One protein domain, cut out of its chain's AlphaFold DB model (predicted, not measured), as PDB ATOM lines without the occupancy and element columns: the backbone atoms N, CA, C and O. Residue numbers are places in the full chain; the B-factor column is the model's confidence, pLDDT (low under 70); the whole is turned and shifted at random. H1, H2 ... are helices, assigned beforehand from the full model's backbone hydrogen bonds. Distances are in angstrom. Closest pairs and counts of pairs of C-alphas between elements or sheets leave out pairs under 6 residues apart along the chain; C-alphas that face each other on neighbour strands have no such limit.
ATOM      1  N   ASN A  72      85.030  -2.372  88.643       91.56
ATOM      2  CA  ASN A  72      85.549  -1.019  88.428       91.56
ATOM      3  C   ASN A  72      85.151  -0.423  87.060       91.56
ATOM      4  O   ASN A  72      85.098   0.795  86.890       91.56
ATOM      5  N   ILE A  73      84.811  -1.256  86.069       89.38
ATOM      6  CA  ILE A  73      84.293  -0.743  84.793       89.38
ATOM      7  C   ILE A  73      82.989   0.043  84.983       89.38
ATOM      8  O   ILE A  73      82.750   1.026  84.282       89.38
ATOM      9  N   TRP A  74      82.168  -0.340  85.963       87.69
ATOM     10  CA  TRP A  74      80.873   0.276  86.245       87.69
ATOM     11  C   TRP A  74      81.021   1.709  86.766       87.69
ATOM     12  O   TRP A  74      80.297   2.610  86.340       87.69
ATOM     13  N   THR A  75      82.003   1.937  87.637       89.19
ATOM     14  CA  THR A  75      82.334   3.263  88.180       89.19
ATOM     15  C   THR A  75      82.965   4.184  87.142       89.19
ATOM     16  O   THR A  75      82.789   5.395  87.233       89.19
ATOM     17  N   LEU A  76      83.656   3.637  86.138       87.25
ATOM     18  CA  LEU A  76      84.305   4.424  85.084       87.25
ATOM     19  C   LEU A  76      83.408   4.708  83.872       87.25
ATOM     20  O   LEU A  76      83.694   5.634  83.117       87.25
ATOM     21  N   THR A  77      82.340   3.934  83.671       87.81
ATOM     22  CA  THR A  77      81.496   4.036  82.466       87.81
ATOM     23  C   THR A  77      80.041   4.322  82.812       87.81
ATOM     24  O   THR A  77      79.562   5.430  82.582       87.81
ATOM     25  N   ALA A  78      79.346   3.361  83.419       88.12
ATOM     26  CA  ALA A  78      77.912   3.436  83.674       88.12
ATOM     27  C   ALA A  78      77.539   4.616  84.581       88.12
ATOM     28  O   ALA A  78      76.619   5.366  84.254       88.12
ATOM     29  N   LEU A  79      78.266   4.821  85.684       92.38
ATOM     30  CA  LEU A  79      77.970   5.905  86.623       92.38
ATOM     31  C   LEU A  79      78.193   7.305  85.998       92.38
ATOM     32  O   LEU A  79      77.259   8.110  86.038       92.38
ATOM     33  N   PRO A  80      79.342   7.614  85.361       93.25
ATOM     34  CA  PRO A  80      79.524   8.876  84.645       93.25
ATOM     35  C   PRO A  80      78.508   9.091  83.520       93.25
ATOM     36  O   PRO A  80      77.957  10.187  83.410       93.25
ATOM     37  N   CYS A  81      78.211   8.062  82.716       91.19
ATOM     38  CA  CYS A  81      77.196   8.151  81.664       91.19
ATOM     39  C   CYS A  81      75.817   8.478  82.245       91.19
ATOM     40  O   CYS A  81      75.145   9.379  81.746       91.19
ATOM     41  N   PHE A  82      75.415   7.808  83.328       91.75
ATOM     42  CA  PHE A  82      74.148   8.071  84.004       91.75
ATOM     43  C   PHE A  82      74.056   9.513  84.515       91.75
ATOM     44  O   PHE A  82      73.049  10.188  84.282       91.75
ATOM     45  N   LEU A  83      75.111  10.015  85.162       94.88
ATOM     46  CA  LEU A  83      75.162  11.395  85.649       94.88
ATOM     47  C   LEU A  83      75.109  12.405  84.495       94.88
ATOM     48  O   LEU A  83      74.325  13.355  84.548       94.88
ATOM     49  N   ALA A  84      75.884  12.182  83.429       93.12
ATOM     50  CA  ALA A  84      75.916  13.055  82.258       93.12
ATOM     51  C   ALA A  84      74.568  13.091  81.520       93.12
ATOM     52  O   ALA A  84      74.087  14.170  81.167       93.12
ATOM     53  N   MET A  85      73.927  11.934  81.326       91.62
ATOM     54  CA  MET A  85      72.606  11.835  80.697       91.62
ATOM     55  C   MET A  85      71.529  12.483  81.565       91.62
ATOM     56  O   MET A  85      70.698  13.221  81.040       91.62
ATOM     57  N   SER A  86      71.570  12.271  82.883       93.25
ATOM     58  CA  SER A  86      70.630  12.895  83.822       93.25
ATOM     59  C   SER A  86      70.754  14.415  83.777       93.25
ATOM     60  O   SER A  86      69.768  15.113  83.549       93.25
ATOM     61  N   LEU A  87      71.975  14.947  83.894       95.62
ATOM     62  CA  LEU A  87      72.220  16.385  83.794       95.62
ATOM     63  C   LEU A  87      71.791  16.933  82.425       95.62
ATOM     64  O   LEU A  87      71.146  17.980  82.345       95.62
ATOM     65  N   GLY A  88      72.099  16.213  81.345       93.06
ATOM     66  CA  GLY A  88      71.711  16.598  79.992       93.06
ATOM     67  C   GLY A  88      70.198  16.612  79.774       93.06
ATOM     68  O   GLY A  88      69.688  17.516  79.107       93.06
ATOM     69  N   ALA A  89      69.468  15.685  80.393       91.06
ATOM     70  CA  ALA A  89      68.012  15.645  80.348       91.06
ATOM     71  C   ALA A  89      67.381  16.883  81.005       91.06
ATOM     72  O   ALA A  89      66.417  17.427  80.472       91.06
ATOM     73  N   PHE A  90      67.940  17.386  82.109       92.19
ATOM     74  CA  PHE A  90      67.416  18.590  82.771       92.19
ATOM     75  C   PHE A  90      67.882  19.896  82.115       92.19
ATOM     76  O   PHE A  90      67.124  20.863  82.038       92.19
ATOM     77  N   VAL A  91      69.124  19.948  81.629       94.00
ATOM     78  CA  VAL A  91      69.725  21.186  81.108       94.00
ATOM     79  C   VAL A  91      69.475  21.343  79.609       94.00
ATOM     80  O   VAL A  91      68.987  22.386  79.161       94.00
ATOM     81  N   TRP A  92      69.806  20.335  78.808       91.12
ATOM     82  CA  TRP A  92      69.833  20.458  77.351       91.12
ATOM     83  C   TRP A  92      68.502  20.091  76.705       91.12
ATOM     84  O   TRP A  92      68.047  20.830  75.830       91.12
ATOM     85  N   ALA A  93      67.833  19.028  77.159       89.81
ATOM     86  CA  ALA A  93      66.607  18.556  76.511       89.81
ATOM     87  C   ALA A  93      65.495  19.630  76.417       89.81
ATOM     88  O   ALA A  93      64.966  19.828  75.319       89.81
ATOM     89  N   PRO A  94      65.190  20.432  77.465       89.56
ATOM     90  CA  PRO A  94      64.154  21.466  77.376       89.56
ATOM     91  C   PRO A  94      64.534  22.619  76.439       89.56
ATOM     92  O   PRO A  94      63.674  23.320  75.903       89.56
ATOM     93  N   ARG A  95      65.835  22.876  76.257       91.31
ATOM     94  CA  ARG A  95      66.332  23.867  75.290       91.31
ATOM     95  C   ARG A  95      66.233  23.316  73.870       91.31
ATOM     96  O   ARG A  95      65.752  24.022  72.992       91.31
ATOM     97  N   TRP A  96      66.600  22.051  73.678       90.06
ATOM     98  CA  TRP A  96      66.587  21.384  72.379       90.06
ATOM     99  C   TRP A  96      65.182  21.302  71.774       90.06
ATOM    100  O   TRP A  96      64.974  21.694  70.628       90.06
ATOM    101  N   VAL A  97      64.187  20.899  72.570       87.19
ATOM    102  CA  VAL A  97      62.787  20.798  72.115       87.19
ATOM    103  C   VAL A  97      62.236  22.154  71.643       87.19
ATOM    104  O   VAL A  97      61.462  22.208  70.686       87.19
ATOM    105  N   ARG A  98      62.677  23.266  72.251       89.12
ATOM    106  CA  ARG A  98      62.254  24.628  71.873       89.12
ATOM    107  C   ARG A  98      62.819  25.102  70.533       89.12
ATOM    108  O   ARG A  98      62.191  25.947  69.904       89.12
ATOM    109  N   LEU A  99      63.952  24.559  70.078       89.56
ATOM    110  CA  LEU A  99      64.577  24.948  68.805       89.56
ATOM    111  C   LEU A  99      63.771  24.491  67.581       89.56
ATOM    112  O   LEU A  99      63.918  25.071  66.506       89.56
ATOM    113  N   LYS A 100      62.927  23.459  67.741       87.12
ATOM    114  CA  LYS A 100      62.083  22.870  66.684       87.12
ATOM    115  C   LYS A 100      62.836  22.526  65.385       87.12
ATOM    116  O   LYS A 100      62.214  22.450  64.333       87.12
ATOM    117  N   VAL A 101      64.143  22.279  65.461       90.19
ATOM    118  CA  VAL A 101      64.958  21.783  64.342       90.19
ATOM    119  C   VAL A 101      64.677  20.300  64.091       90.19
ATOM    120  O   VAL A 101      64.342  19.572  65.030       90.19
ATOM    121  N   LEU A 102      64.793  19.862  62.839       87.81
ATOM    122  CA  LEU A 102      64.646  18.459  62.436       87.81
ATOM    123  C   LEU A 102      65.964  17.699  62.574       87.81
ATOM    124  O   LEU A 102      65.961  16.524  62.931       87.81
ATOM    125  N   THR A 103      67.093  18.366  62.320       89.44
ATOM    126  CA  THR A 103      68.422  17.742  62.384       89.44
ATOM    127  C   THR A 103      69.412  18.587  63.194       89.44
ATOM    128  O   THR A 103      69.297  19.814  63.234       89.44
ATOM    129  N   PRO A 104      70.430  17.973  63.825       89.69
ATOM    130  CA  PRO A 104      71.490  18.724  64.500       89.69
ATOM    131  C   PRO A 104      72.271  19.649  63.553       89.69
ATOM    132  O   PRO A 104      72.666  20.745  63.941       89.69
ATOM    133  N   VAL A 105      72.459  19.242  62.295       91.19
ATOM    134  CA  VAL A 105      73.168  20.050  61.290       91.19
ATOM    135  C   VAL A 105      72.370  21.288  60.868       91.19
ATOM    136  O   VAL A 105      72.956  22.344  60.646       91.19
ATOM    137  N   GLU A 106      71.038  21.207  60.852       90.19
ATOM    138  CA  GLU A 106      70.163  22.371  60.660       90.19
ATOM    139  C   GLU A 106      70.312  23.380  61.808       90.19
ATOM    140  O   GLU A 106      70.300  24.590  61.585       90.19
ATOM    141  N   TYR A 107      70.503  22.910  63.046       91.88
ATOM    142  CA  TYR A 107      70.817  23.808  64.159       91.88
ATOM    143  C   TYR A 107      72.144  24.546  63.939       91.88
ATOM    144  O   TYR A 107      72.203  25.758  64.156       91.88
ATOM    145  N   LEU A 108      73.190  23.850  63.480       92.94
ATOM    146  CA  LEU A 108      74.489  24.472  63.199       92.94
ATOM    147  C   LEU A 108      74.400  25.513  62.081       92.94
ATOM    148  O   LEU A 108      74.967  26.596  62.215       92.94
ATOM    149  N   GLU A 109      73.644  25.222  61.026       92.31
ATOM    150  CA  GLU A 109      73.385  26.166  59.939       92.31
ATOM    151  C   GLU A 109      72.693  27.437  60.440       92.31
ATOM    152  O   GLU A 109      73.160  28.542  60.164       92.31
ATOM    153  N   ARG A 110      71.623  27.286  61.232       92.06
ATOM    154  CA  ARG A 110      70.878  28.418  61.810       92.06
ATOM    155  C   ARG A 110      71.716  29.230  62.797       92.06
ATOM    156  O   ARG A 110      71.509  30.433  62.928       92.06
ATOM    157  N   ARG A 111      72.615  28.578  63.542       92.81
ATOM    158  CA  ARG A 111      73.419  29.221  64.592       92.81
ATOM    159  C   ARG A 111      74.681  29.897  64.056       92.81
ATOM    160  O   ARG A 111      75.105  30.894  64.652       92.81
ATOM    161  N   PHE A 112      75.286  29.332  63.013       93.25
ATOM    162  CA  PHE A 112      76.561  29.770  62.451       93.25
ATOM    163  C   PHE A 112      76.406  30.154  60.976       93.25
ATOM    164  O   PHE A 112      76.220  31.331  60.685       93.25
ATOM    165  N   ASN A 113      76.518  29.193  60.054       92.88
ATOM    166  CA  ASN A 113      76.332  29.377  58.613       92.88
ATOM    167  C   ASN A 113      76.319  28.013  57.886       92.88
ATOM    168  O   ASN A 113      76.571  26.962  58.479       92.88
ATOM    169  N   ASN A 114      76.078  28.040  56.572       91.06
ATOM    170  CA  ASN A 114      76.069  26.845  55.725       91.06
ATOM    171  C   ASN A 114      77.449  26.163  55.594       91.06
ATOM    172  O   ASN A 114      77.523  24.954  55.399       91.06
ATOM    173  N   LEU A 115      78.550  26.907  55.742       93.06
ATOM    174  CA  LEU A 115      79.898  26.334  55.670       93.06
ATOM    175  C   LEU A 115      80.155  25.390  56.851       93.06
ATOM    176  O   LEU A 115      80.640  24.280  56.660       93.06
ATOM    177  N   VAL A 116      79.745  25.777  58.064       91.88
ATOM    178  CA  VAL A 116      79.829  24.907  59.249       91.88
ATOM    179  C   VAL A 116      78.961  23.658  59.079       91.88
ATOM    180  O   VAL A 116      79.383  22.571  59.466       91.88
ATOM    181  N   ARG A 117      77.781  23.779  58.456       90.31
ATOM    182  CA  ARG A 117      76.938  22.619  58.126       90.31
ATOM    183  C   ARG A 117      77.668  21.628  57.219       90.31
ATOM    184  O   ARG A 117      77.654  20.443  57.518       90.31
ATOM    185  N   GLN A 118      78.294  22.103  56.144       91.94
ATOM    186  CA  GLN A 118      78.987  21.247  55.172       91.94
ATOM    187  C   GLN A 118      80.253  20.587  55.728       91.94
ATOM    188  O   GLN A 118      80.635  19.531  55.247       91.94
ATOM    189  N   LEU A 119      80.903  21.198  56.721       93.75
ATOM    190  CA  LEU A 119      82.087  20.617  57.359       93.75
ATOM    191  C   LEU A 119      81.758  19.510  58.367       93.75
ATOM    192  O   LEU A 119      82.612  18.669  58.634       93.75
ATOM    193  N   VAL A 120      80.572  19.553  58.978       90.62
ATOM    194  CA  VAL A 120      80.162  18.604  60.030       90.62
ATOM    195  C   VAL A 120      79.282  17.476  59.486       90.62
ATOM    196  O   VAL A 120      79.261  16.401  60.086       90.62
ATOM    197  N   ALA A 121      78.528  17.733  58.412       76.31
ATOM    198  CA  ALA A 121      77.687  16.745  57.733       76.31
ATOM    199  C   ALA A 121      78.525  15.690  56.999       76.31
ATOM    200  O   ALA A 121      78.101  14.514  57.042       76.31
TER     201      ALA A 121
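What this domain is: This is residues 72 to 121 of the 121 residues of an uncharacterized protein of Candidatus Latescibacteria bacterium (UniProt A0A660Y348). An open hook: H2, the longest helix, and short H1 at its outer end form an arm, H3 makes the bend, and H4 and H5 fold into a small hairpin head. Residues 72 to 84 and 86 to 92 of the arm stick out. The printed part has 50 residues with five named helices, H1 to H5 in order, and no named strand: all helix. It is extended, with a radius of gyration of the C-alphas of 15.2 A and spans of 44 by 24 by 15 A.

Where its parts are: H2, residues 78 to 91, is 19.7 A long. H1, residues 72 to 76, begins at C-alpha 72 (85.549, -1.019, 88.428). H3 is residues 93 to 99, 10.2 A; H4 104 to 111, 10.7 A; H5 114 to 120, 10.2 A, ending at C-alpha 120 (80.162, 18.604, 60.030).

How they stand to each other: H2 and H1 meet only through their link. H2 and H3 are near each other. H3 and H4 are close but not clearly touching, the closest C-alphas, of Leu 99 and Tyr 107, 7.9 A apart. H4 and H5, a helical hairpin, touch at Glu 109 and Arg 117, their closest C-alphas, 5.3 A apart, at a shallow tilt of 34 degrees, only just short of steep, opposite ways. Every O i to N i+4 pair is within hydrogen-bond range in H1, H2, H4 and H5; in H3, 2 of 3.

The domain as a whole: The C-alphas of Asn 72 and Asn 114, the two farthest apart, are 44.0 A apart. The printed part has no cut, its four links are tight, and no printed residue is under 70 in pLDDT.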